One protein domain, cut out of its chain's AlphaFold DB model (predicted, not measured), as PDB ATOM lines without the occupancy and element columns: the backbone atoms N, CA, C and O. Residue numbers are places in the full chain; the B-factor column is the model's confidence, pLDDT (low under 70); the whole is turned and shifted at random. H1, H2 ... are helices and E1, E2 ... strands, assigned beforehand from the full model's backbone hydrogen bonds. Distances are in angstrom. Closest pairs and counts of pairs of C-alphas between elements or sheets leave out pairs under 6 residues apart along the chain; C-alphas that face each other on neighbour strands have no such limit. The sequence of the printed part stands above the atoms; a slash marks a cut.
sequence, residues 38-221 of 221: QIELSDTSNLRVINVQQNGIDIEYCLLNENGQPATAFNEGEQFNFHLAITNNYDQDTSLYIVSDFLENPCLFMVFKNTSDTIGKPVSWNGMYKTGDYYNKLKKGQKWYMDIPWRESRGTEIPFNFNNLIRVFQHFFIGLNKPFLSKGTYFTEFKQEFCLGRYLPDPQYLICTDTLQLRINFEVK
ATOM      1  N   GLN A  38     209.377 237.994 215.210       72.94
ATOM      2  CA  GLN A  38     210.631 238.717 214.971       72.94
ATOM      3  C   GLN A  38     211.121 239.380 216.253       72.94
ATOM      4  O   GLN A  38     210.374 240.096 216.921       72.94
ATOM      5  N   ILE A  39     212.380 239.120 216.599       77.31
ATOM      6  CA  ILE A  39     213.049 239.686 217.764       77.31
ATOM      7  C   ILE A  39     214.403 240.211 217.306       77.31
ATOM      8  O   ILE A  39     215.239 239.468 216.789       77.31
ATOM      9  N   GLU A  40     214.601 241.512 217.481       77.00
ATOM     10  CA  GLU A  40     215.718 242.237 216.895       77.00
ATOM     11  C   GLU A  40     216.424 243.101 217.938       77.00
ATOM     12  O   GLU A  40     215.783 243.863 218.663       77.00
ATOM     13  N   LEU A  41     217.755 243.003 217.989       71.81
ATOM     14  CA  LEU A  41     218.598 243.992 218.654       71.81
ATOM     15  C   LEU A  41     219.056 245.025 217.634       71.81
ATOM     16  O   LEU A  41     219.659 244.687 216.612       71.81
ATOM     17  N   SER A  42     218.814 246.294 217.943       61.22
ATOM     18  CA  SER A  42     219.480 247.406 217.267       61.22
ATOM     19  C   SER A  42     220.770 247.756 218.008       61.22
ATOM     20  O   SER A  42     220.828 247.733 219.241       61.22
ATOM     21  N   ASP A  43     221.778 248.145 217.237       57.44
ATOM     22  CA  ASP A  43     223.000 248.826 217.666       57.44
ATOM     23  C   ASP A  43     222.744 250.017 218.616       57.44
ATOM     24  O   ASP A  43     223.503 250.223 219.567       57.44
ATOM     25  N   THR A  44     221.632 250.736 218.434       53.94
ATOM     26  CA  THR A  44     221.207 251.867 219.281       53.94
ATOM     27  C   THR A  44     220.523 251.466 220.590       53.94
ATOM     28  O   THR A  44     220.381 252.295 221.489       53.94
ATOM     29  N   SER A  45     220.099 250.207 220.734       59.03
ATOM     30  CA  SER A  45     219.432 249.744 221.951       59.03
ATOM     31  C   SER A  45     220.451 249.461 223.064       59.03
ATOM     32  O   SER A  45     221.565 249.023 222.800       59.03
ATOM     33  N   ASN A  46     220.087 249.670 224.334       64.88
ATOM     34  CA  ASN A  46     220.930 249.248 225.468       64.88
ATOM     35  C   ASN A  46     220.943 247.720 225.660       64.88
ATOM     36  O   ASN A  46     221.677 247.204 226.502       64.88
ATOM     37  N   LEU A  47     220.121 246.993 224.900       75.81
ATOM     38  CA  LEU A  47     220.033 245.543 224.947       75.81
ATOM     39  C   LEU A  47     221.129 244.943 224.065       75.81
ATOM     40  O   LEU A  47     221.230 245.237 222.878       75.81
ATOM     41  N   ARG A  48     221.958 244.083 224.657       87.81
ATOM     42  CA  ARG A  48     223.050 243.375 223.961       87.81
ATOM     43  C   ARG A  48     222.810 241.871 223.849       87.81
ATOM     44  O   ARG A  48     223.635 241.160 223.288       87.81
ATOM     45  N   VAL A  49     221.682 241.399 224.379       92.19
ATOM     46  CA  VAL A  49     221.307 239.988 224.434       92.19
ATOM     47  C   VAL A  49     219.841 239.845 224.052       92.19
ATOM     48  O   VAL A  49     218.985 240.527 224.617       92.19
ATOM     49  N   ILE A  50     219.550 238.958 223.102       91.75
ATOM     50  CA  ILE A  50     218.193 238.482 222.859       91.75
ATOM     51  C   ILE A  50     217.908 237.399 223.887       91.75
ATOM     52  O   ILE A  50     218.629 236.406 223.940       91.75
ATOM     53  N   ASN A  51     216.856 237.586 224.680       93.12
ATOM     54  CA  ASN A  51     216.356 236.576 225.599       93.12
ATOM     55  C   ASN A  51     214.889 236.281 225.271       93.12
ATOM     56  O   ASN A  51     214.065 237.197 225.203       93.12
ATOM     57  N   VAL A  52     214.578 235.012 225.027       92.88
ATOM     58  CA  VAL A  52     213.229 234.544 224.708       92.88
ATOM     59  C   VAL A  52     212.888 233.399 225.627       92.88
ATOM     60  O   VAL A  52     213.581 232.393 225.613       92.88
ATOM     61  N   GLN A  53     211.786 233.519 226.353       93.94
ATOM     62  CA  GLN A  53     211.231 232.431 227.140       93.94
ATOM     63  C   GLN A  53     209.884 232.015 226.550       93.94
ATOM     64  O   GLN A  53     208.958 232.825 226.467       93.94
ATOM     65  N   GLN A  54     209.777 230.757 226.128       93.12
ATOM     66  CA  GLN A  54     208.545 230.195 225.584       93.12
ATOM     67  C   GLN A  54     208.439 228.705 225.900       93.12
ATOM     68  O   GLN A  54     209.383 227.954 225.692       93.12
ATOM     69  N   ASN A  55     207.269 228.269 226.377       91.62
ATOM     70  CA  ASN A  55     206.967 226.856 226.638       91.62
ATOM     71  C   ASN A  55     207.995 226.152 227.551       91.62
ATOM     72  O   ASN A  55     208.243 224.958 227.410       91.62
ATOM     73  N   GLY A  56     208.600 226.890 228.493       91.88
ATOM     74  CA  GLY A  56     209.652 226.371 229.375       91.88
ATOM     75  C   GLY A  56     211.020 226.204 228.703       91.88
ATOM     76  O   GLY A  56     211.879 225.517 229.245       91.88
ATOM     77  N   ILE A  57     211.232 226.801 227.532       94.94
ATOM     78  CA  ILE A  57     212.520 226.865 226.845       94.94
ATOM     79  C   ILE A  57     212.974 228.320 226.850       94.94
ATOM     80  O   ILE A  57     212.261 229.190 226.342       94.94
ATOM     81  N   ASP A  58     214.167 228.568 227.383       96.06
ATOM     82  CA  ASP A  58     214.777 229.893 227.335       96.06
ATOM     83  C   ASP A  58     215.920 229.892 226.317       96.06
ATOM     84  O   ASP A  58     216.834 229.066 226.396       96.06
ATOM     85  N   ILE A  59     215.872 230.834 225.379       97.00
ATOM     86  CA  ILE A  59     216.875 231.055 224.342       97.00
ATOM     87  C   ILE A  59     217.617 232.351 224.641       97.00
ATOM     88  O   ILE A  59     217.000 233.404 224.800       97.00
ATOM     89  N   GLU A  60     218.941 232.271 224.672       97.44
ATOM     90  CA  GLU A  60     219.843 233.414 224.775       97.44
ATOM     91  C   GLU A  60     220.669 233.505 223.492       97.44
ATOM     92  O   GLU A  60     221.312 232.530 223.107       97.44
ATOM     93  N   TYR A  61     220.655 234.653 222.817       97.50
ATOM     94  CA  TYR A  61     221.468 234.879 221.623       97.50
ATOM     95  C   TYR A  61     222.132 236.253 221.672       97.50
ATOM     96  O   TYR A  61     221.459 237.278 221.811       97.50
ATOM     97  N   CYS A  62     223.460 236.284 221.580       97.62
ATOM     98  CA  CYS A  62     224.238 237.520 221.562       97.62
ATOM     99  C   CYS A  62     225.558 237.364 220.799       97.62
ATOM    100  O   CYS A  62     225.947 236.264 220.398       97.62
ATOM    101  N   LEU A  63     226.244 238.487 220.589       98.19
ATOM    102  CA  LEU A  63     227.641 238.507 220.169       98.19
ATOM    103  C   LEU A  63     228.503 238.873 221.376       98.19
ATOM    104  O   LEU A  63     228.149 239.784 222.122       98.19
ATOM    105  N   LEU A  64     229.624 238.185 221.559       98.25
ATOM    106  CA  LEU A  64     230.569 238.427 222.648       98.25
ATOM    107  C   LEU A  64     231.837 239.087 222.106       98.25
ATOM    108  O   LEU A  64     232.352 238.660 221.072       98.25
ATOM    109  N   ASN A  65     232.350 240.094 222.813       97.06
ATOM    110  CA  ASN A  65     233.665 240.687 222.552       97.06
ATOM    111  C   ASN A  65     234.813 239.793 223.062       97.06
ATOM    112  O   ASN A  65     234.583 238.723 223.631       97.06
ATOM    113  N   GLU A  66     236.058 240.250 222.913       95.50
ATOM    114  CA  GLU A  66     237.256 239.510 223.353       95.50
ATOM    115  C   GLU A  66     237.305 239.242 224.866       95.50
ATOM    116  O   GLU A  66     237.942 238.287 225.308       95.50
ATOM    117  N   ASN A  67     236.578 240.031 225.664       95.75
ATOM    118  CA  ASN A  67     236.440 239.834 227.110       95.75
ATOM    119  C   ASN A  67     235.294 238.872 227.479       95.75
ATOM    120  O   ASN A  67     234.991 238.705 228.661       95.75
ATOM    121  N   GLY A  68     234.619 238.275 226.491       95.69
ATOM    122  CA  GLY A  68     233.467 237.397 226.701       95.69
ATOM    123  C   GLY A  68     232.194 238.133 227.127       95.69
ATOM    124  O   GLY A  68     231.294 237.516 227.691       95.69
ATOM    125  N   GLN A  69     232.105 239.446 226.897       96.62
ATOM    126  CA  GLN A  69     230.954 240.264 227.282       96.62
ATOM    127  C   GLN A  69     230.038 240.527 226.079       96.62
ATOM    128  O   GLN A  69     230.550 240.817 224.994       96.62
ATOM    129  N   PRO A  70     228.701 240.506 226.253       96.62
ATOM    130  CA  PRO A  70     227.768 240.859 225.191       96.62
ATOM    131  C   PRO A  70     228.002 242.267 224.632       96.62
ATOM    132  O   PRO A  70     227.996 243.252 225.374       96.62
ATOM    133  N   ALA A  71     228.167 242.372 223.316       95.12
ATOM    134  CA  ALA A  71     228.449 243.618 222.614       95.12
ATOM    135  C   ALA A  71     227.813 243.636 221.216       95.12
ATOM    136  O   ALA A  71     227.565 242.602 220.606       95.12
ATOM    137  N   THR A  72     227.560 244.834 220.692       94.94
ATOM    138  CA  THR A  72     227.124 245.053 219.296       94.94
ATOM    139  C   THR A  72     227.980 246.113 218.600       94.94
ATOM    140  O   THR A  72     227.590 246.657 217.574       94.94
ATOM    141  N   ALA A  73     229.122 246.457 219.189       94.81
ATOM    142  CA  ALA A  73     230.097 247.376 218.632       94.81
ATOM    143  C   ALA A  73     231.484 246.799 218.908       94.81
ATOM    144  O   ALA A  73     231.799 246.510 220.062       94.81
ATOM    145  N   PHE A  74     232.272 246.646 217.853       96.12
ATOM    146  CA  PHE A  74     233.604 246.050 217.868       96.12
ATOM    147  C   PHE A  74     234.576 246.986 217.156       96.12
ATOM    148  O   PHE A  74     234.157 247.802 216.335       96.12
ATOM    149  N   ASN A  75     235.864 246.887 217.448       97.12
ATOM    150  CA  ASN A  75     236.893 247.596 216.694       97.12
ATOM    151  C   ASN A  75     237.288 246.790 215.451       97.12
ATOM    152  O   ASN A  75     237.224 245.560 215.446       97.12
ATOM    153  N   GLU A  76     237.717 247.456 214.382       96.31
ATOM    154  CA  GLU A  76     238.320 246.761 213.246       96.31
ATOM    155  C   GLU A  76     239.515 245.900 213.698       96.31
ATOM    156  O   GLU A  76     240.388 246.345 214.442       96.31
ATOM    157  N   GLY A  77     239.539 244.637 213.261       95.94
ATOM    158  CA  GLY A  77     240.541 243.660 213.701       95.94
ATOM    159  C   GLY A  77     240.241 242.973 215.039       95.94
ATOM    160  O   GLY A  77     240.994 242.082 215.420       95.94
ATOM    161  N   GLU A  78     239.155 243.333 215.727       96.44
ATOM    162  CA  GLU A  78     238.701 242.654 216.943       96.44
ATOM    163  C   GLU A  78     238.043 241.309 216.611       96.44
ATOM    164  O   GLU A  78     237.289 241.165 215.638       96.44
ATOM    165  N   GLN A  79     238.311 240.304 217.441       97.19
ATOM    166  CA  GLN A  79     237.596 239.041 217.391       97.19
ATOM    167  C   GLN A  79     236.273 239.131 218.162       97.19
ATOM    168  O   GLN A  79     236.239 239.532 219.319       97.19
ATOM    169  N   PHE A  80     235.188 238.638 217.563       98.12
ATOM    170  CA  PHE A  80     233.928 238.415 218.272       98.12
ATOM    171  C   PHE A  80     233.469 236.962 218.150       98.12
ATOM    172  O   PHE A  80     233.844 236.247 217.210       98.12
ATOM    173  N   ASN A  81     232.640 236.531 219.098       98.50
ATOM    174  CA  ASN A  81     232.033 235.204 219.111       98.50
ATOM    175  C   ASN A  81     230.515 235.312 218.979       98.50
ATOM    176  O   ASN A  81     229.899 236.203 219.556       98.50
ATOM    177  N   PHE A  82     229.901 234.371 218.274       98.62
ATOM    178  CA  PHE A  82     228.468 234.131 218.382       98.62
ATOM    179  C   PHE A  82     228.211 233.270 219.608       98.62
ATOM    180  O   PHE A  82     228.839 232.222 219.733       98.62
ATOM    181  N   HIS A  83     227.275 233.685 220.455       98.50
ATOM    182  CA  HIS A  83     226.824 232.930 221.617       98.50
ATOM    183  C   HIS A  83     225.360 232.548 221.438       98.50
ATOM    184  O   HIS A  83     224.514 233.423 221.252       98.50
ATOM    185  N   LEU A  84     225.063 231.253 221.513       98.31
ATOM    186  CA  LEU A  84     223.703 230.725 221.577       98.31
ATOM    187  C   LEU A  84     223.586 229.818 222.798       98.31
ATOM    188  O   LEU A  84     224.356 228.866 222.919       98.31
ATOM    189  N   ALA A  85     222.597 230.062 223.652       97.94
ATOM    190  CA  ALA A  85     222.276 229.186 224.766       97.94
ATOM    191  C   ALA A  85     220.809 228.760 224.773       97.94
ATOM    192  O   ALA A  85     219.919 229.511 224.377       97.94
ATOM    193  N   ILE A  86     220.581 227.544 225.265       97.25
ATOM    194  CA  ILE A  86     219.272 226.932 225.475       97.25
ATOM    195  C   ILE A  86     219.215 226.481 226.931       97.25
ATOM    196  O   ILE A  86     220.070 225.721 227.386       97.25
ATOM    197  N   THR A  87     218.204 226.930 227.665       96.38
ATOM    198  CA  THR A  87     217.962 226.513 229.050       96.38
ATOM    199  C   THR A  87     216.629 225.784 229.136       96.38
ATOM    200  O   THR A  87     215.621 226.249 228.607       96.38
ATOM    201  N   ASN A  88     216.621 224.629 229.805       94.56
ATOM    202  CA  ASN A  88     215.393 223.895 230.097       94.56
ATOM    203  C   ASN A  88     214.777 224.440 231.386       94.56
ATOM    204  O   ASN A  88     215.238 224.107 232.472       94.56
ATOM    205  N   ASN A  89     213.714 225.223 231.277       93.00
ATOM    206  CA  ASN A  89     212.891 225.681 232.395       93.00
ATOM    207  C   ASN A  89     211.495 225.045 232.386       93.00
ATOM    208  O   ASN A  89     210.576 225.549 233.030       93.00
ATOM    209  N   TYR A  90     211.320 223.923 231.685       89.50
ATOM    210  CA  TYR A  90     210.046 223.224 231.633       89.50
ATOM    211  C   TYR A  90     209.674 222.682 233.013       89.50
ATOM    212  O   TYR A  90     210.483 222.063 233.709       89.50
ATOM    213  N   ASP A  91     208.439 222.961 233.430       75.25
ATOM    214  CA  ASP A  91     208.084 222.896 234.844       75.25
ATOM    215  C   ASP A  91     207.992 221.490 235.415       75.25
ATOM    216  O   ASP A  91     208.298 221.287 236.594       75.25
ATOM    217  N   GLN A  92     207.617 220.524 234.578       70.50
ATOM    218  CA  GLN A  92     207.594 219.121 234.957       70.50
ATOM    219  C   GLN A  92     209.047 218.669 235.103       70.50
ATOM    220  O   GLN A  92     209.763 218.681 234.103       70.50
ATOM    221  N   ASP A  93     209.468 218.308 236.325       64.56
ATOM    222  CA  ASP A  93     210.822 217.852 236.681       64.56
ATOM    223  C   ASP A  93     211.240 216.646 235.828       64.56
ATOM    224  O   ASP A  93     211.098 215.479 236.188       64.56
ATOM    225  N   THR A  94     211.679 216.951 234.613       73.00
ATOM    226  CA  THR A  94     211.987 215.996 233.568       73.00
ATOM    227  C   THR A  94     213.305 216.408 232.956       73.00
ATOM    228  O   THR A  94     213.539 217.556 232.578       73.00
ATOM    229  N   SER A  95     214.215 215.442 232.899       79.75
ATOM    230  CA  SER A  95     215.365 215.581 232.026       79.75
ATOM    231  C   SER A  95     214.868 215.462 230.596       79.75
ATOM    232  O   SER A  95     214.276 214.442 230.247       79.75
ATOM    233  N   LEU A  96     215.103 216.492 229.798       88.31
ATOM    234  CA  LEU A  96     214.790 216.496 228.376       88.31
ATOM    235  C   LEU A  96     216.081 216.319 227.585       88.31
ATOM    236  O   LEU A  96     217.165 216.381 228.162       88.31
ATOM    237  N   TYR A  97     215.983 216.087 226.286       89.62
ATOM    238  CA  TYR A  97     217.118 216.189 225.381       89.62
ATOM    239  C   TYR A  97     216.920 217.344 224.411       89.62
ATOM    240  O   TYR A  97     215.794 217.656 224.032       89.62
ATOM    241  N   ILE A  98     218.013 217.985 224.015       91.88
ATOM    242  CA  ILE A  98     217.982 219.015 222.977       91.88
ATOM    243  C   ILE A  98     217.825 218.328 221.618       91.88
ATOM    244  O   ILE A  98     218.654 217.491 221.254       91.88
ATOM    245  N   VAL A  99     216.779 218.691 220.869       91.81
ATOM    246  CA  VAL A  99     216.626 218.293 219.463       91.81
ATOM    247  C   VAL A  99     217.579 219.157 218.645       91.81
ATOM    248  O   VAL A  99     217.367 220.361 218.509       91.81
ATOM    249  N   SER A 100     218.672 218.575 218.155       91.12
ATOM    250  CA  SER A 100     219.804 219.344 217.631       91.12
ATOM    251  C   SER A 100     219.717 219.704 216.148       91.12
ATOM    252  O   SER A 100     220.648 220.322 215.641       91.12
ATOM    253  N   ASP A 101     218.613 219.405 215.459       88.81
ATOM    254  CA  ASP A 101     218.418 219.708 214.029       88.81
ATOM    255  C   ASP A 101     218.611 221.200 213.693       88.81
ATOM    256  O   ASP A 101     218.986 221.554 212.574       88.81
ATOM    257  N   PHE A 102     218.444 222.100 214.673       93.25
ATOM    258  CA  PHE A 102     218.754 223.525 214.512       93.25
ATOM    259  C   PHE A 102     220.217 223.797 214.123       93.25
ATOM    260  O   PHE A 102     220.519 224.826 213.522       93.25
ATOM    261  N   LEU A 103     221.136 222.882 214.440       94.69
ATOM    262  CA  LEU A 103     222.550 222.971 214.079       94.69
ATOM    263  C   LEU A 103     222.795 222.819 212.572       94.69
ATOM    264  O   LEU A 103     223.843 223.238 212.081       94.69
ATOM    265  N   GLU A 104     221.834 222.264 211.827       93.38
ATOM    266  CA  GLU A 104     221.875 222.178 210.362       93.38
ATOM    267  C   GLU A 104     221.328 223.442 209.682       93.38
ATOM    268  O   GLU A 104     221.342 223.551 208.452       93.38
ATOM    269  N   ASN A 105     220.850 224.423 210.457       95.69
ATOM    270  CA  ASN A 105     220.299 225.651 209.908       95.69
ATOM    271  C   ASN A 105     221.365 226.388 209.074       95.69
ATOM    272  O   ASN A 105     222.394 226.819 209.604       95.69
ATOM    273  N   PRO A 106     221.137 226.587 207.760       94.38
ATOM    274  CA  PRO A 106     222.154 227.142 206.873       94.38
ATOM    275  C   PRO A 106     222.534 228.583 207.228       94.38
ATOM    276  O   PRO A 106     223.651 228.997 206.894       94.38
ATOM    277  N   CYS A 107     221.630 229.303 207.902       95.75
ATOM    278  CA  CYS A 107     221.764 230.702 208.286       95.75
ATOM    279  C   CYS A 107     222.270 230.892 209.725       95.75
ATOM    280  O   CYS A 107     222.539 232.027 210.113       95.75
ATOM    281  N   LEU A 108     222.440 229.820 210.513       96.75
ATOM    282  CA  LEU A 108     223.012 229.924 211.856       96.75
ATOM    283  C   LEU A 108     224.395 230.592 211.780       96.75
ATOM    284  O   LEU A 108     225.281 230.138 211.049       96.75
ATOM    285  N   PHE A 109     224.546 231.697 212.514       97.38
ATOM    286  CA  PHE A 109     225.746 232.549 212.546       97.38
ATOM    287  C   PHE A 109     226.139 233.170 211.193       97.38
ATOM    288  O   PHE A 109     227.297 233.537 210.979       97.38
ATOM    289  N   MET A 110     225.199 233.290 210.253       97.12
ATOM    290  CA  MET A 110     225.428 234.019 209.008       97.12
ATOM    291  C   MET A 110     225.508 235.524 209.276       97.12
ATOM    292  O   MET A 110     224.668 236.070 209.987       97.12
ATOM    293  N   VAL A 111     226.497 236.187 208.682       97.25
ATOM    294  CA  VAL A 111     226.696 237.638 208.705       97.25
ATOM    295  C   VAL A 111     226.369 238.228 207.342       97.25
ATOM    296  O   VAL A 111     226.752 237.691 206.295       97.25
ATOM    297  N   PHE A 112     225.716 239.379 207.381       95.44
ATOM    298  CA  PHE A 112     225.326 240.187 206.242       95.44
ATOM    299  C   PHE A 112     225.827 241.620 206.419       95.44
ATOM    300  O   PHE A 112     225.959 242.106 207.544       95.44
ATOM    301  N   LYS A 113     226.092 242.302 205.306       92.56
ATOM    302  CA  LYS A 113     226.439 243.723 205.240       92.56
ATOM    303  C   LYS A 113     225.323 244.459 204.506       92.56
ATOM    304  O   LYS A 113     225.068 244.165 203.342       92.56
ATOM    305  N   ASN A 114     224.662 245.412 205.169       75.88
ATOM    306  CA  ASN A 114     223.440 246.069 204.669       75.88
ATOM    307  C   ASN A 114     222.365 245.059 204.197       75.88
ATOM    308  O   ASN A 114     222.539 243.854 204.344       75.88
ATOM    309  N   THR A 115     221.215 245.509 203.686       66.81
ATOM    310  CA  THR A 115     219.992 244.685 203.534       66.81
ATOM    311  C   THR A 115     220.076 243.449 202.620       66.81
ATOM    312  O   THR A 115     219.038 242.833 202.414       66.81
ATOM    313  N   SER A 116     221.239 243.039 202.091       63.59
ATOM    314  CA  SER A 116     221.321 241.809 201.281       63.59
ATOM    315  C   SER A 116     222.716 241.225 200.997       63.59
ATOM    316  O   SER A 116     222.778 240.094 200.504       63.59
ATOM    317  N   ASP A 117     223.836 241.903 201.291       85.25
ATOM    318  CA  ASP A 117     225.149 241.350 200.918       85.25
ATOM    319  C   ASP A 117     225.595 240.292 201.928       85.25
ATOM    320  O   ASP A 117     225.913 240.581 203.081       85.25
ATOM    321  N   THR A 118     225.627 239.032 201.495       92.00
ATOM    322  CA  THR A 118     226.070 237.920 202.344       92.00
ATOM    323  C   THR A 118     227.589 237.961 202.526       92.00
ATOM    324  O   THR A 118     228.334 237.779 201.566       92.00
ATOM    325  N   ILE A 119     228.061 238.131 203.765       96.00
ATOM    326  CA  ILE A 119     229.491 238.056 204.119       96.00
ATOM    327  C   ILE A 119     229.908 236.602 204.393       96.00
ATOM    328  O   ILE A 119     231.012 236.162 204.053       96.00
ATOM    329  N   GLY A 120     229.003 235.821 204.984       95.88
ATOM    330  CA  GLY A 120     229.192 234.397 205.258       95.88
ATOM    331  C   GLY A 120     229.157 234.074 206.749       95.88
ATOM    332  O   GLY A 120     228.648 234.853 207.542       95.88
ATOM    333  N   LYS A 121     229.628 232.883 207.125       97.31
ATOM    334  CA  LYS A 121     229.568 232.341 208.496       97.31
ATOM    335  C   LYS A 121     230.947 231.898 208.980       97.31
ATOM    336  O   LYS A 121     231.807 231.649 208.129       97.31
ATOM    337  N   PRO A 122     231.156 231.758 210.298       97.94
ATOM    338  CA  PRO A 122     232.427 231.291 210.849       97.94
ATOM    339  C   PRO A 122     232.724 229.815 210.574       97.94
ATOM    340  O   PRO A 122     233.887 229.427 210.513       97.94
ATOM    341  N   VAL A 123     231.689 228.986 210.411       97.75
ATOM    342  CA  VAL A 123     231.822 227.526 210.323       97.75
ATOM    343  C   VAL A 123     230.949 226.931 209.224       97.75
ATOM    344  O   VAL A 123     229.862 227.428 208.930       97.75
ATOM    345  N   SER A 124     231.391 225.824 208.637       96.06
ATOM    346  CA  SER A 124     230.563 224.972 207.786       96.06
ATOM    347  C   SER A 124     230.100 223.749 208.563       96.06
ATOM    348  O   SER A 124     230.921 223.037 209.145       96.06
ATOM    349  N   TRP A 125     228.798 223.464 208.528       95.50
ATOM    350  CA  TRP A 125     228.280 222.165 208.949       95.50
ATOM    351  C   TRP A 125     228.753 221.099 207.957       95.50
ATOM    352  O   TRP A 125     228.687 221.319 206.748       95.50
ATOM    353  N   ASN A 126     229.288 219.988 208.460       92.38
ATOM    354  CA  ASN A 126     229.868 218.932 207.623       92.38
ATOM    355  C   ASN A 126     229.232 217.556 207.849       92.38
ATOM    356  O   ASN A 126     229.570 216.605 207.145       92.38
ATOM    357  N   GLY A 127     228.303 217.441 208.793       90.00
ATOM    358  CA  GLY A 127     227.541 216.222 208.986       90.00
ATOM    359  C   GLY A 127     227.119 215.992 210.426       90.00
ATOM    360  O   GLY A 127     227.380 216.783 211.336       90.00
ATOM    361  N   MET A 128     226.475 214.846 210.598       88.56
ATOM    362  CA  MET A 128     225.971 214.344 211.860       88.56
ATOM    363  C   MET A 128     226.282 212.849 211.968       88.56
ATOM    364  O   MET A 128     226.067 212.095 211.016       88.56
ATOM    365  N   TYR A 129     226.769 212.396 213.123       81.69
ATOM    366  CA  TYR A 129     226.783 210.969 213.430       81.69
ATOM    367  C   TYR A 129     225.388 210.524 213.850       81.69
ATOM    368  O   TYR A 129     224.734 211.166 214.660       81.69
ATOM    369  N   LYS A 130     224.927 209.382 213.340       68.69
ATOM    370  CA  LYS A 130     223.658 208.788 213.775       68.69
ATOM    371  C   LYS A 130     223.835 208.084 215.126       68.69
ATOM    372  O   LYS A 130     223.783 206.862 215.209       68.69
ATOM    373  N   THR A 131     224.112 208.855 216.171       65.88
ATOM    374  CA  THR A 131     224.064 208.421 217.572       65.88
ATOM    375  C   THR A 131     222.758 208.914 218.184       65.88
ATOM    376  O   THR A 131     222.325 210.011 217.857       65.88
ATOM    377  N   GLY A 132     222.115 208.123 219.047       65.00
ATOM    378  CA  GLY A 132     220.863 208.549 219.682       65.00
ATOM    379  C   GLY A 132     221.052 209.770 220.591       65.00
ATOM    380  O   GLY A 132     222.109 209.918 221.207       65.00
ATOM    381  N   ASP A 133     220.004 210.586 220.752       67.69
ATOM    382  CA  ASP A 133     219.996 211.838 221.539       67.69
ATOM    383  C   ASP A 133     220.169 211.644 223.064       67.69
ATOM    384  O   ASP A 133     220.000 212.564 223.869       67.69
ATOM    385  N   TYR A 134     220.542 210.437 223.501       64.69
ATOM    386  CA  TYR A 134     220.846 210.114 224.895       64.69
ATOM    387  C   TYR A 134     221.905 211.043 225.506       64.69
ATOM    388  O   TYR A 134     221.832 211.366 226.691       64.69
ATOM    389  N   TYR A 135     222.849 211.525 224.696       69.25
ATOM    390  CA  TYR A 135     223.920 212.417 225.142       69.25
ATOM    391  C   TYR A 135     223.504 213.893 225.245       69.25
ATOM    392  O   TYR A 135     224.225 214.678 225.855       69.25
ATOM    393  N   ASN A 136     222.328 214.270 224.735       82.00
ATOM    394  CA  ASN A 136     221.883 215.668 224.642       82.00
ATOM    395  C   ASN A 136     221.046 216.101 225.857       82.00
ATOM    396  O   ASN A 136     220.233 217.020 225.766       82.00
ATOM    397  N   LYS A 137     221.216 215.411 226.992       87.75
ATOM    398  CA  LYS A 137     220.414 215.575 228.207       87.75
ATOM    399  C   LYS A 137     220.562 216.974 228.810       87.75
ATOM    400  O   LYS A 137     221.662 217.385 229.167       87.75
ATOM    401  N   LEU A 138     219.435 217.637 229.045       90.38
ATOM    402  CA  LEU A 138     219.310 218.937 229.691       90.38
ATOM    403  C   LEU A 138     218.270 218.842 230.821       90.38
ATOM    404  O   LEU A 138     217.071 218.685 230.572       90.38
ATOM    405  N   LYS A 139     218.709 218.879 232.084       90.81
ATOM    406  CA  LYS A 139     217.797 218.884 233.247       90.81
ATOM    407  C   LYS A 139     217.151 220.260 233.434       90.81
ATOM    408  O   LYS A 139     217.668 221.252 232.928       90.81
ATOM    409  N   LYS A 140     216.070 220.324 234.219       92.00
ATOM    410  CA  LYS A 140     215.457 221.597 234.625       92.00
ATOM    411  C   LYS A 140     216.505 222.535 235.247       92.00
ATOM    412  O   LYS A 140     217.342 222.099 236.038       92.00
ATOM    413  N   GLY A 141     216.470 223.804 234.858       91.94
ATOM    414  CA  GLY A 141     217.415 224.856 235.222       91.94
ATOM    415  C   GLY A 141     218.797 224.743 234.569       91.94
ATOM    416  O   GLY A 141     219.620 225.636 234.756       91.94
ATOM    417  N   GLN A 142     219.098 223.673 233.820       93.94
ATOM    418  CA  GLN A 142     220.390 223.549 233.147       93.94
ATOM    419  C   GLN A 142     220.403 224.311 231.827       93.94
ATOM    420  O   GLN A 142     219.452 224.257 231.045       93.94
ATOM    421  N   LYS A 143     221.541 224.966 231.585       95.25
ATOM    422  CA  LYS A 143     221.865 225.699 230.367       95.25
ATOM    423  C   LYS A 143     222.879 224.904 229.549       95.25
ATOM    424  O   LYS A 143     223.919 224.500 230.066       95.25
ATOM    425  N   TRP A 144     222.582 224.716 228.273       96.12
ATOM    426  CA  TRP A 144     223.558 224.361 227.254       96.12
ATOM    427  C   TRP A 144     223.881 225.610 226.440       96.12
ATOM    428  O   TRP A 144     222.999 226.443 226.234       96.12
ATOM    429  N   TYR A 145     225.118 225.748 225.976       96.56
ATOM    430  CA  TYR A 145     225.500 226.856 225.112       96.56
ATOM    431  C   TYR A 145     226.586 226.459 224.118       96.56
ATOM    432  O   TYR A 145     227.282 225.453 224.283       96.56
ATOM    433  N   MET A 146     226.723 227.280 223.084       96.00
ATOM    434  CA  MET A 146     227.736 227.171 222.050       96.00
ATOM    435  C   MET A 146     228.276 228.556 221.725       96.00
ATOM    436  O   MET A 146     227.517 229.445 221.340       96.00
ATOM    437  N   ASP A 147     229.598 228.672 221.827       97.56
ATOM    438  CA  ASP A 147     230.356 229.842 221.405       97.56
ATOM    439  C   ASP A 147     231.137 229.514 220.140       97.56
ATOM    440  O   ASP A 147     231.891 228.535 220.105       97.56
ATOM    441  N   ILE A 148     230.971 230.335 219.102       98.12
ATOM    442  CA  ILE A 148     231.735 230.202 217.863       98.12
ATOM    443  C   ILE A 148     232.434 231.511 217.505       98.12
ATOM    444  O   ILE A 148     231.754 232.496 217.218       98.12
ATOM    445  N   PRO A 149     233.776 231.527 217.455       98.12
ATOM    446  CA  PRO A 149     234.529 232.677 216.978       98.12
ATOM    447  C   PRO A 149     234.254 232.982 215.504       98.12
ATOM    448  O   PRO A 149     234.219 232.070 214.684       98.12
ATOM    449  N   TRP A 150     234.147 234.264 215.127       98.31
ATOM    450  CA  TRP A 150     234.053 234.684 213.719       98.31
ATOM    451  C   TRP A 150     235.171 234.064 212.864       98.31
ATOM    452  O   TRP A 150     234.940 233.478 211.803       98.31
ATOM    453  N   ARG A 151     236.399 234.143 213.378       97.50
ATOM    454  CA  ARG A 151     237.606 233.552 212.787       97.50
ATOM    455  C   ARG A 151     237.908 232.130 213.267       97.50
ATOM    456  O   ARG A 151     239.047 231.804 213.579       97.50
ATOM    457  N   GLU A 152     236.894 231.283 213.354       97.62
ATOM    458  CA  GLU A 152     237.076 229.883 213.726       97.62
ATOM    459  C   GLU A 152     237.976 229.139 212.725       97.62
ATOM    460  O   GLU A 152     237.668 229.073 211.534       97.62
ATOM    461  N   SER A 153     239.086 228.574 213.200       96.38
ATOM    462  CA  SER A 153     240.101 227.910 212.370       96.38
ATOM    463  C   SER A 153     240.212 226.407 212.621       96.38
ATOM    464  O   SER A 153     240.962 225.730 211.919       96.38
ATOM    465  N   ARG A 154     239.486 225.859 213.602       96.38
ATOM    466  CA  ARG A 154     239.504 224.427 213.917       96.38
ATOM    467  C   ARG A 154     239.083 223.580 212.713       96.38
ATOM    468  O   ARG A 154     238.046 223.836 212.099       96.38
ATOM    469  N   GLY A 155     239.882 222.569 212.378       92.88
ATOM    470  CA  GLY A 155     239.623 221.653 211.263       92.88
ATOM    471  C   GLY A 155     240.070 222.178 209.894       92.88
ATOM    472  O   GLY A 155     239.703 221.585 208.881       92.88
ATOM    473  N   THR A 156     240.832 223.278 209.846       91.75
ATOM    474  CA  THR A 156     241.396 223.842 208.599       91.75
ATOM    475  C   THR A 156     242.849 223.431 208.346       91.75
ATOM    476  O   THR A 156     243.468 223.895 207.388       91.75
ATOM    477  N   GLU A 157     243.416 222.576 209.196       91.94
ATOM    478  CA  GLU A 157     244.828 222.202 209.141       91.94
ATOM    479  C   GLU A 157     245.154 221.344 207.913       91.94
ATOM    480  O   GLU A 157     244.322 220.590 207.405       91.94
ATOM    481  N   ILE A 158     246.413 221.416 207.473       87.94
ATOM    482  CA  ILE A 158     246.978 220.554 206.432       87.94
ATOM    483  C   ILE A 158     248.245 219.890 207.006       87.94
ATOM    484  O   ILE A 158     249.188 220.610 207.339       87.94
ATOM    485  N   PRO A 159     248.307 218.546 207.123       90.81
ATOM    486  CA  PRO A 159     247.261 217.586 206.763       90.81
ATOM    487  C   PRO A 159     246.029 217.698 207.671       90.81
ATOM    488  O   PRO A 159     246.128 218.068 208.840       90.81
ATOM    489  N   PHE A 160     244.869 217.350 207.116       88.94
ATOM    490  CA  PHE A 160     243.589 217.434 207.811       88.94
ATOM    491  C   PHE A 160     243.559 216.554 209.069       88.94
ATOM    492  O   PHE A 160     243.884 215.365 209.017       88.94
ATOM    493  N   ASN A 161     243.124 217.133 210.191       89.38
ATOM    494  CA  ASN A 161     243.046 216.458 211.483       89.38
ATOM    495  C   ASN A 161     241.592 216.351 211.976       89.38
ATOM    496  O   ASN A 161     241.044 217.287 212.555       89.38
ATOM    497  N   PHE A 162     240.992 215.163 211.839       86.69
ATOM    498  CA  PHE A 162     239.629 214.864 212.313       86.69
ATOM    499  C   PHE A 162     239.415 215.083 213.823       86.69
ATOM    500  O   PHE A 162     238.270 215.218 214.270       86.69
ATOM    501  N   ASN A 163     240.485 215.092 214.623       90.19
ATOM    502  CA  ASN A 163     240.396 215.333 216.063       90.19
ATOM    503  C   ASN A 163     240.271 216.820 216.402       90.19
ATOM    504  O   ASN A 163     239.866 217.133 217.516       90.19
ATOM    505  N   ASN A 164     240.566 217.718 215.456       92.75
ATOM    506  CA  ASN A 164     240.408 219.157 215.647       92.75
ATOM    507  C   ASN A 164     239.089 219.707 215.084       92.75
ATOM    508  O   ASN A 164     238.958 220.904 214.865       92.75
ATOM    509  N   LEU A 165     238.105 218.844 214.819       92.38
ATOM    510  CA  LEU A 165     236.769 219.275 214.413       92.38
ATOM    511  C   LEU A 165     235.999 219.881 215.584       92.38
ATOM    512  O   LEU A 165     236.131 219.462 216.733       92.38
ATOM    513  N   ILE A 166     235.109 220.814 215.268       94.75
ATOM    514  CA  ILE A 166     234.161 221.361 216.233       94.75
ATOM    515  C   ILE A 166     233.039 220.342 216.362       94.75
ATOM    516  O   ILE A 166     232.343 220.074 215.384       94.75
ATOM    517  N   ARG A 167     232.868 219.752 217.544       92.12
ATOM    518  CA  ARG A 167     231.832 218.747 217.804       92.12
ATOM    519  C   ARG A 167     230.803 219.325 218.753       92.12
ATOM    520  O   ARG A 167     231.155 219.775 219.840       92.12
ATOM    521  N   VAL A 168     229.548 219.307 218.329       91.81
ATOM    522  CA  VAL A 168     228.424 219.797 219.121       91.81
ATOM    523  C   VAL A 168     227.312 218.779 219.015       91.81
ATOM    524  O   VAL A 168     226.776 218.556 217.930       91.81
ATOM    525  N   PHE A 169     227.005 218.136 220.141       90.25
ATOM    526  CA  PHE A 169     226.169 216.940 220.161       90.25
ATOM    527  C   PHE A 169     226.682 215.920 219.131       90.25
ATOM    528  O   PHE A 169     227.878 215.621 219.088       90.25
ATOM    529  N   GLN A 170     225.803 215.420 218.270       87.94
ATOM    530  CA  GLN A 170     226.141 214.532 217.172       87.94
ATOM    531  C   GLN A 170     226.631 215.238 215.895       87.94
ATOM    532  O   GLN A 170     227.026 214.559 214.946       87.94
ATOM    533  N   HIS A 171     226.634 216.572 215.848       92.44
ATOM    534  CA  HIS A 171     227.036 217.351 214.675       92.44
ATOM    535  C   HIS A 171     228.527 217.681 214.719       92.44
ATOM    536  O   HIS A 171     229.133 217.831 215.787       92.44
ATOM    537  N   PHE A 172     229.124 217.841 213.540       93.69
ATOM    538  CA  PHE A 172     230.476 218.367 213.422       93.69
ATOM    539  C   PHE A 172     230.581 219.479 212.384       93.69
ATOM    540  O   PHE A 172     229.916 219.484 211.343       93.69
ATOM    541  N   PHE A 173     231.460 220.425 212.693       96.25
ATOM    542  CA  PHE A 173     231.709 221.610 211.896       96.25
ATOM    543  C   PHE A 173     233.202 221.783 211.636       96.25
ATOM    544  O   PHE A 173     234.048 221.331 212.412       96.25
ATOM    545  N   ILE A 174     233.498 222.474 210.540       96.69
ATOM    546  CA  ILE A 174     234.841 222.918 210.169       96.69
ATOM    547  C   ILE A 174     234.834 224.444 210.175       96.69
ATOM    548  O   ILE A 174     233.918 225.061 209.624       96.69
ATOM    549  N   GLY A 175     235.838 225.040 210.808       97.25
ATOM    550  CA  GLY A 175     236.090 226.472 210.754       97.25
ATOM    551  C   GLY A 175     236.339 226.953 209.330       97.25
ATOM    552  O   GLY A 175     236.857 226.225 208.490       97.25
ATOM    553  N   LEU A 176     235.958 228.188 209.033       96.88
ATOM    554  CA  LEU A 176     236.193 228.802 207.725       96.88
ATOM    555  C   LEU A 176     237.307 229.852 207.758       96.88
ATOM    556  O   LEU A 176     237.556 230.478 206.730       96.88
ATOM    557  N   ASN A 177     237.951 230.047 208.919       96.31
ATOM    558  CA  ASN A 177     239.042 230.989 209.178       96.31
ATOM    559  C   ASN A 177     238.833 232.323 208.451       96.31
ATOM    560  O   ASN A 177     239.656 232.760 207.641       96.31
ATOM    561  N   LYS A 178     237.667 232.936 208.683       96.44
ATOM    562  CA  LYS A 178     237.293 234.179 208.012       96.44
ATOM    563  C   LYS A 178     238.337 235.275 208.282       96.44
ATOM    564  O   LYS A 178     238.968 235.284 209.344       96.44
ATOM    565  N   PRO A 179     238.546 236.215 207.345       96.88
ATOM    566  CA  PRO A 179     239.271 237.437 207.662       96.88
ATOM    567  C   PRO A 179     238.470 238.260 208.677       96.88
ATOM    568  O   PRO A 179     237.251 238.100 208.789       96.88
ATOM    569  N   PHE A 180     239.140 239.160 209.396       97.38
ATOM    570  CA  PHE A 180     238.441 240.161 210.199       97.38
ATOM    571  C   PHE A 180     237.461 240.958 209.335       97.38
ATOM    572  O   PHE A 180     237.696 241.176 208.142       97.38
ATOM    573  N   LEU A 181     236.348 241.363 209.939       96.12
ATOM    574  CA  LEU A 181     235.431 242.284 209.286       96.12
ATOM    575  C   LEU A 181     236.098 243.655 209.191       96.12
ATOM    576  O   LEU A 181     236.741 244.101 210.141       96.12
ATOM    577  N   SER A 182     235.941 244.299 208.039       95.56
ATOM    578  CA  SER A 182     236.302 245.703 207.898       95.56
ATOM    579  C   SER A 182     235.287 246.599 208.601       95.56
ATOM    580  O   SER A 182     234.188 246.160 208.947       95.56
ATOM    581  N   LYS A 183     235.637 247.870 208.783       96.06
ATOM    582  CA  LYS A 183     234.710 248.879 209.300       96.06
ATOM    583  C   LYS A 183     233.369 248.884 208.546       96.06
ATOM    584  O   LYS A 183     233.325 248.908 207.308       96.06
ATOM    585  N   GLY A 184     232.265 248.930 209.290       94.06
ATOM    586  CA  GLY A 184     230.917 249.050 208.738       94.06
ATOM    587  C   GLY A 184     229.810 248.539 209.656       94.06
ATOM    588  O   GLY A 184     230.054 248.093 210.774       94.06
ATOM    589  N   THR A 185     228.581 248.586 209.147       94.31
ATOM    590  CA  THR A 185     227.387 248.062 209.819       94.31
ATOM    591  C   THR A 185     227.008 246.708 209.232       94.31
ATOM    592  O   THR A 185     226.981 246.514 208.012       94.31
ATOM    593  N   TYR A 186     226.695 245.776 210.118       95.44
ATOM    594  CA  TYR A 186     226.426 244.384 209.808       95.44
ATOM    595  C   TYR A 186     225.192 243.906 210.561       95.44
ATOM    596  O   TYR A 186     224.739 244.524 211.527       95.44
ATOM    597  N   PHE A 187     224.669 242.761 210.146       95.12
ATOM    598  CA  PHE A 187     223.744 242.012 210.978       95.12
ATOM    599  C   PHE A 187     223.959 240.513 210.842       95.12
ATOM    600  O   PHE A 187     224.505 240.023 209.854       95.12
ATOM    601  N   THR A 188     223.501 239.783 211.849       95.81
ATOM    602  CA  THR A 188     223.312 238.338 211.788       95.81
ATOM    603  C   THR A 188     221.846 238.021 212.015       95.81
ATOM    604  O   THR A 188     221.194 238.666 212.836       95.81
ATOM    605  N   GLU A 189     221.309 237.091 211.229       94.50
ATOM    606  CA  GLU A 189     219.894 236.738 211.264       94.50
ATOM    607  C   GLU A 189     219.677 235.270 210.907       94.50
ATOM    608  O   GLU A 189     220.261 234.755 209.951       94.50
ATOM    609  N   PHE A 190     218.787 234.611 211.649       94.62
ATOM    610  CA  PHE A 190     218.269 233.297 211.292       94.62
ATOM    611  C   PHE A 190     216.864 233.074 211.866       94.62
ATOM    612  O   PHE A 190     216.462 233.702 212.847       94.62
ATOM    613  N   LYS A 191     216.110 232.165 211.237       94.69
ATOM    614  CA  LYS A 191     214.819 231.675 211.735       94.69
ATOM    615  C   LYS A 191     214.982 230.268 212.282       94.69
ATOM    616  O   LYS A 191     215.532 229.430 211.569       94.69
ATOM    617  N   GLN A 192     214.506 230.008 213.493       95.94
ATOM    618  CA  GLN A 192     214.617 228.696 214.119       95.94
ATOM    619  C   GLN A 192     213.499 228.442 215.129       95.94
ATOM    620  O   GLN A 192     213.172 229.299 215.944       95.94
ATOM    621  N   GLU A 193     212.949 227.234 215.088       95.19
ATOM    622  CA  GLU A 193     212.189 226.645 216.188       95.19
ATOM    623  C   GLU A 193     213.146 225.824 217.063       95.19
ATOM    624  O   GLU A 193     213.943 225.042 216.540       95.19
ATOM    625  N   PHE A 194     213.102 225.998 218.380       95.19
ATOM    626  CA  PHE A 194     213.923 225.219 219.305       95.19
ATOM    627  C   PHE A 194     213.052 224.229 220.056       95.19
ATOM    628  O   PHE A 194     212.061 224.634 220.659       95.19
ATOM    629  N   CYS A 195     213.444 222.955 220.049       93.50
ATOM    630  CA  CYS A 195     212.678 221.888 220.676       93.50
ATOM    631  C   CYS A 195     213.496 221.122 221.716       93.50
ATOM    632  O   CYS A 195     214.683 220.841 221.527       93.50
ATOM    633  N   LEU A 196     212.823 220.728 222.793       92.31
ATOM    634  CA  LEU A 196     213.306 219.754 223.760       92.31
ATOM    635  C   LEU A 196     212.395 218.523 223.727       92.31
ATOM    636  O   LEU A 196     211.171 218.652 223.744       92.31
ATOM    637  N   GLY A 197     212.982 217.331 223.686       89.06
ATOM    638  CA  GLY A 197     212.252 216.065 223.658       89.06
ATOM    639  C   GLY A 197     212.310 215.303 224.978       89.06
ATOM    640  O   GLY A 197     213.269 215.411 225.745       89.06
ATOM    641  N   ARG A 198     211.277 214.505 225.257       84.19
ATOM    642  CA  ARG A 198     211.247 213.584 226.403       84.19
ATOM    643  C   ARG A 198     211.929 212.256 226.102       84.19
ATOM    644  O   ARG A 198     211.733 211.676 225.039       84.19
ATOM    645  N   TYR A 199     212.670 211.735 227.079       75.50
ATOM    646  CA  TYR A 199     213.119 210.342 227.047       75.50
ATOM    647  C   TYR A 199     211.924 209.384 227.198       75.50
ATOM    648  O   TYR A 199     211.000 209.664 227.961       75.50
ATOM    649  N   LEU A 200     211.968 208.256 226.478       64.19
ATOM    650  CA  LEU A 200     211.013 207.135 226.546       64.19
ATOM    651  C   LEU A 200     210.691 206.715 228.001       64.19
ATOM    652  O   LEU A 200     211.563 206.853 228.865       64.19
ATOM    653  N   PRO A 201     209.485 206.165 228.288       55.62
ATOM    654  CA  PRO A 201     208.634 205.375 227.379       55.62
ATOM    655  C   PRO A 201     207.447 206.084 226.708       55.62
ATOM    656  O   PRO A 201     206.784 205.451 225.891       55.62
ATOM    657  N   ASP A 202     207.167 207.353 227.005       53.41
ATOM    658  CA  ASP A 202     206.071 208.075 226.337       53.41
ATOM    659  C   ASP A 202     206.434 208.428 224.878       53.41
ATOM    660  O   ASP A 202     207.617 208.664 224.592       53.41
ATOM    661  N   PRO A 203     205.461 208.464 223.938       52.50
ATOM    662  CA  PRO A 203     205.716 208.863 222.553       52.50
ATOM    663  C   PRO A 203     206.427 210.215 222.542       52.50
ATOM    664  O   PRO A 203     206.101 211.058 223.372       52.50
ATOM    665  N   GLN A 204     207.398 210.382 221.633       64.38
ATOM    666  CA  GLN A 204     208.324 211.519 221.510       64.38
ATOM    667  C   GLN A 204     207.612 212.872 221.660       64.38
ATOM    668  O   GLN A 204     207.235 213.518 220.685       64.38
ATOM    669  N   TYR A 205     207.390 213.285 222.906       79.44
ATOM    670  CA  TYR A 205     206.718 214.526 223.222       79.44
ATOM    671  C   TYR A 205     207.774 215.610 223.141       79.44
ATOM    672  O   TYR A 205     208.697 215.658 223.963       79.44
ATOM    673  N   LEU A 206     207.648 216.426 222.102       88.38
ATOM    674  CA  LEU A 206     208.460 217.607 221.903       88.38
ATOM    675  C   LEU A 206     207.721 218.802 222.492       88.38
ATOM    676  O   LEU A 206     206.547 219.031 222.201       88.38
ATOM    677  N   ILE A 207     208.430 219.574 223.303       91.12
ATOM    678  CA  ILE A 207     208.067 220.959 223.578       91.12
ATOM    679  C   ILE A 207     208.926 221.827 222.678       91.12
ATOM    680  O   ILE A 207     210.131 221.601 222.587       91.12
ATOM    681  N   CYS A 208     208.316 222.794 222.008       93.12
ATOM    682  CA  CYS A 208     209.011 223.675 221.082       93.12
ATOM    683  C   CYS A 208     208.644 225.129 221.358       93.12
ATOM    684  O   CYS A 208     207.568 225.415 221.893       93.12
ATOM    685  N   THR A 209     209.527 226.054 221.001       94.19
ATOM    686  CA  THR A 209     209.168 227.468 220.839       94.19
ATOM    687  C   THR A 209     208.284 227.645 219.598       94.19
ATOM    688  O   THR A 209     208.153 226.719 218.807       94.19
ATOM    689  N   ASP A 210     207.727 228.834 219.357       92.94
ATOM    690  CA  ASP A 210     207.343 229.185 217.986       92.94
ATOM    691  C   ASP A 210     208.613 229.293 217.125       92.94
ATOM    692  O   ASP A 210     209.739 229.335 217.637       92.94
ATOM    693  N   THR A 211     208.458 229.411 215.804       94.06
ATOM    694  CA  THR A 211     209.585 229.823 214.958       94.06
ATOM    695  C   THR A 211     209.998 231.252 215.320       94.06
ATOM    696  O   THR A 211     209.271 232.218 215.059       94.06
ATOM    697  N   LEU A 212     211.188 231.389 215.898       92.06
ATOM    698  CA  LEU A 212     211.788 232.663 216.269       92.06
ATOM    699  C   LEU A 212     212.617 233.189 215.100       92.06
ATOM    700  O   LEU A 212     213.422 232.448 214.542       92.06
ATOM    701  N   GLN A 213     212.458 234.462 214.745       94.38
ATOM    702  CA  GLN A 213     213.399 235.165 213.871       94.38
ATOM    703  C   GLN A 213     214.306 236.021 214.748       94.38
ATOM    704  O   GLN A 213     213.855 237.012 215.320       94.38
ATOM    705  N   LEU A 214     215.565 235.608 214.881       93.25
ATOM    706  CA  LEU A 214     216.548 236.234 215.758       93.25
ATOM    707  C   LEU A 214     217.494 237.081 214.915       93.25
ATOM    708  O   LEU A 214     218.161 236.541 214.033       93.25
ATOM    709  N   ARG A 215     217.556 238.388 215.191       94.19
ATOM    710  CA  ARG A 215     218.407 239.335 214.462       94.19
ATOM    711  C   ARG A 215     219.224 240.215 215.402       94.19
ATOM    712  O   ARG A 215     218.675 240.846 216.300       94.19
ATOM    713  N   ILE A 216     220.526 240.318 215.155       94.00
ATOM    714  CA  ILE A 216     221.413 241.255 215.854       94.00
ATOM    715  C   ILE A 216     222.060 242.164 214.818       94.00
ATOM    716  O   ILE A 216     222.822 241.683 213.980       94.00
ATOM    717  N   ASN A 217     221.778 243.464 214.890       93.69
ATOM    718  CA  ASN A 217     222.533 244.478 214.158       93.69
ATOM    719  C   ASN A 217     223.753 244.895 214.993       93.69
ATOM    720  O   ASN A 217     223.647 245.066 216.210       93.69
ATOM    721  N   PHE A 218     224.910 245.048 214.352       94.50
ATOM    722  CA  PHE A 218     226.156 245.416 215.020       94.50
ATOM    723  C   PHE A 218     227.071 246.254 214.122       94.50
ATOM    724  O   PHE A 218     226.930 246.273 212.899       94.50
ATOM    725  N   GLU A 219     228.022 246.948 214.737       94.94
ATOM    726  CA  GLU A 219     228.980 247.831 214.070       94.94
ATOM    727  C   GLU A 219     230.421 247.356 214.303       94.94
ATOM    728  O   GLU A 219     230.776 246.919 215.398       94.94
ATOM    729  N   VAL A 220     231.256 247.490 213.275       96.44
ATOM    730  CA  VAL A 220     232.718 247.424 213.365       96.44
ATOM    731  C   VAL A 220     233.260 248.828 213.096       96.44
ATOM    732  O   VAL A 220     232.954 249.408 212.051       96.44
ATOM    733  N   LYS A 221     234.012 249.385 214.046       94.69
ATOM    734  CA  LYS A 221     234.478 250.779 214.074       94.69
ATOM    735  C   LYS A 221     235.891 250.963 213.551       94.69
ATOM    736  O   LYS A 221     236.740 250.090 213.818       94.69
TER     737      LYS A 221
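This is residues 38 to 221 of the 221 residues of an uncharacterized protein of Bacteriodetes bacterium (UniProt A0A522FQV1). Two sheets lie partly face to face as a sandwich, E1 E15 E12 E6 E7 against E2 E3 E4 E9, and two small three-stranded sheets extend it: E5 E13 E14 at one end of the long strands, E8 E11 E10 beyond the edge strand E9. The 184 printed residues run E1 E2 E3 E4 E5 H1 E6 E7 E8 H2 E9 E10 E11 E12 E13 E14 E15; the five-stranded sheet is mixed, the others antiparallel. The class is mostly strand, with under half of the residues in named elements. The whole is compact, radius of gyration of the C-alphas 17.0 A, spanning 53 by 45 by 30 A.

Find C-alpha 38 at (210.631, 238.717, 214.971), where E1 (38 to 41) begins. Next come E2 (49 to 54, 16.1 A), E3 (57 to 64, 21.8 A), E4 (81 to 88, 22.9 A), E5 (96 to 98), H1 (100 to 104), E6 (111 to 113), E7 (117 to 120), E8 (123 to 128, 14.5 A), H2 (133 to 136) and E9 (143 to 149, 19.7 A). Then follow E10 (166 to 168), E11 (171 to 175), E12 (184 to 192, 26.6 A), E13 (195 to 198), E14 (206 to 208) and E15 (212 to 220, 25.8 A), ending at C-alpha 220, (232.718, 247.424, 213.365).

In the strongly twisted five-stranded sheet, look for these backbone pairs within hydrogen-bond range: N 39 and O 213, 2.9 A, between the parallel neighbours E1 and E15; N 186 and O 218, 2.8 A, between the antiparallel E15 and E12; N 112 and O 187, 2.8 A, between the antiparallel E12 and E6; N 113 and O 117, 2.8 A, in the hairpin E6 and E7. Face to face with it in the sandwich is the sheet E2 E3 E4 E9, in which E2 E3 E4 form a meander, each strand the antiparallel neighbour of the one before: within hydrogen-bond range are N 50 and O 61, 2.9 A, between E2 and E3, N 60 and O 85, 2.9 A, between E3 and E4, and N 82 and O 148, 2.8 A, between E4 and its antiparallel neighbour E9. The closest C-alphas of E3 and E15 are Cys 62 and Ile 216, 7.4 A. E12 runs on into E13 at 34 degrees; in the antiparallel sheet E5 E13 E14, N 97 and O 197, 2.8 A, between E5 and E13, and N 196 and O 207, 2.8 A, in the hairpin E13 and E14, are within hydrogen-bond range; H2 only grazes this sheet. E7 runs on into E8 at 59 degrees; in the antiparallel sheet E8 E11 E10, N 124 and O 174, 2.8 A, between E8 and E11, and N 168 and O 171, 3.0 A, in the hairpin E10 and E11, are within hydrogen-bond range. H1 is on that sheet, over E11, height 8.7 A. In H1, 0 of 1 O i to N i+4 pairs but 2 of 2 O i to N i+3 pairs are within hydrogen-bond range; H2 is too short for the former.

The farthest C-alphas, Pro 201 and Lys 221, are 53.9 A apart. The printed part has no cut; links E3 to E4 and E9 to E10 are long. The model's pLDDT is under 70 at 42 to 46, 93, 115 to 116, 130 to 135 and 200 to 204.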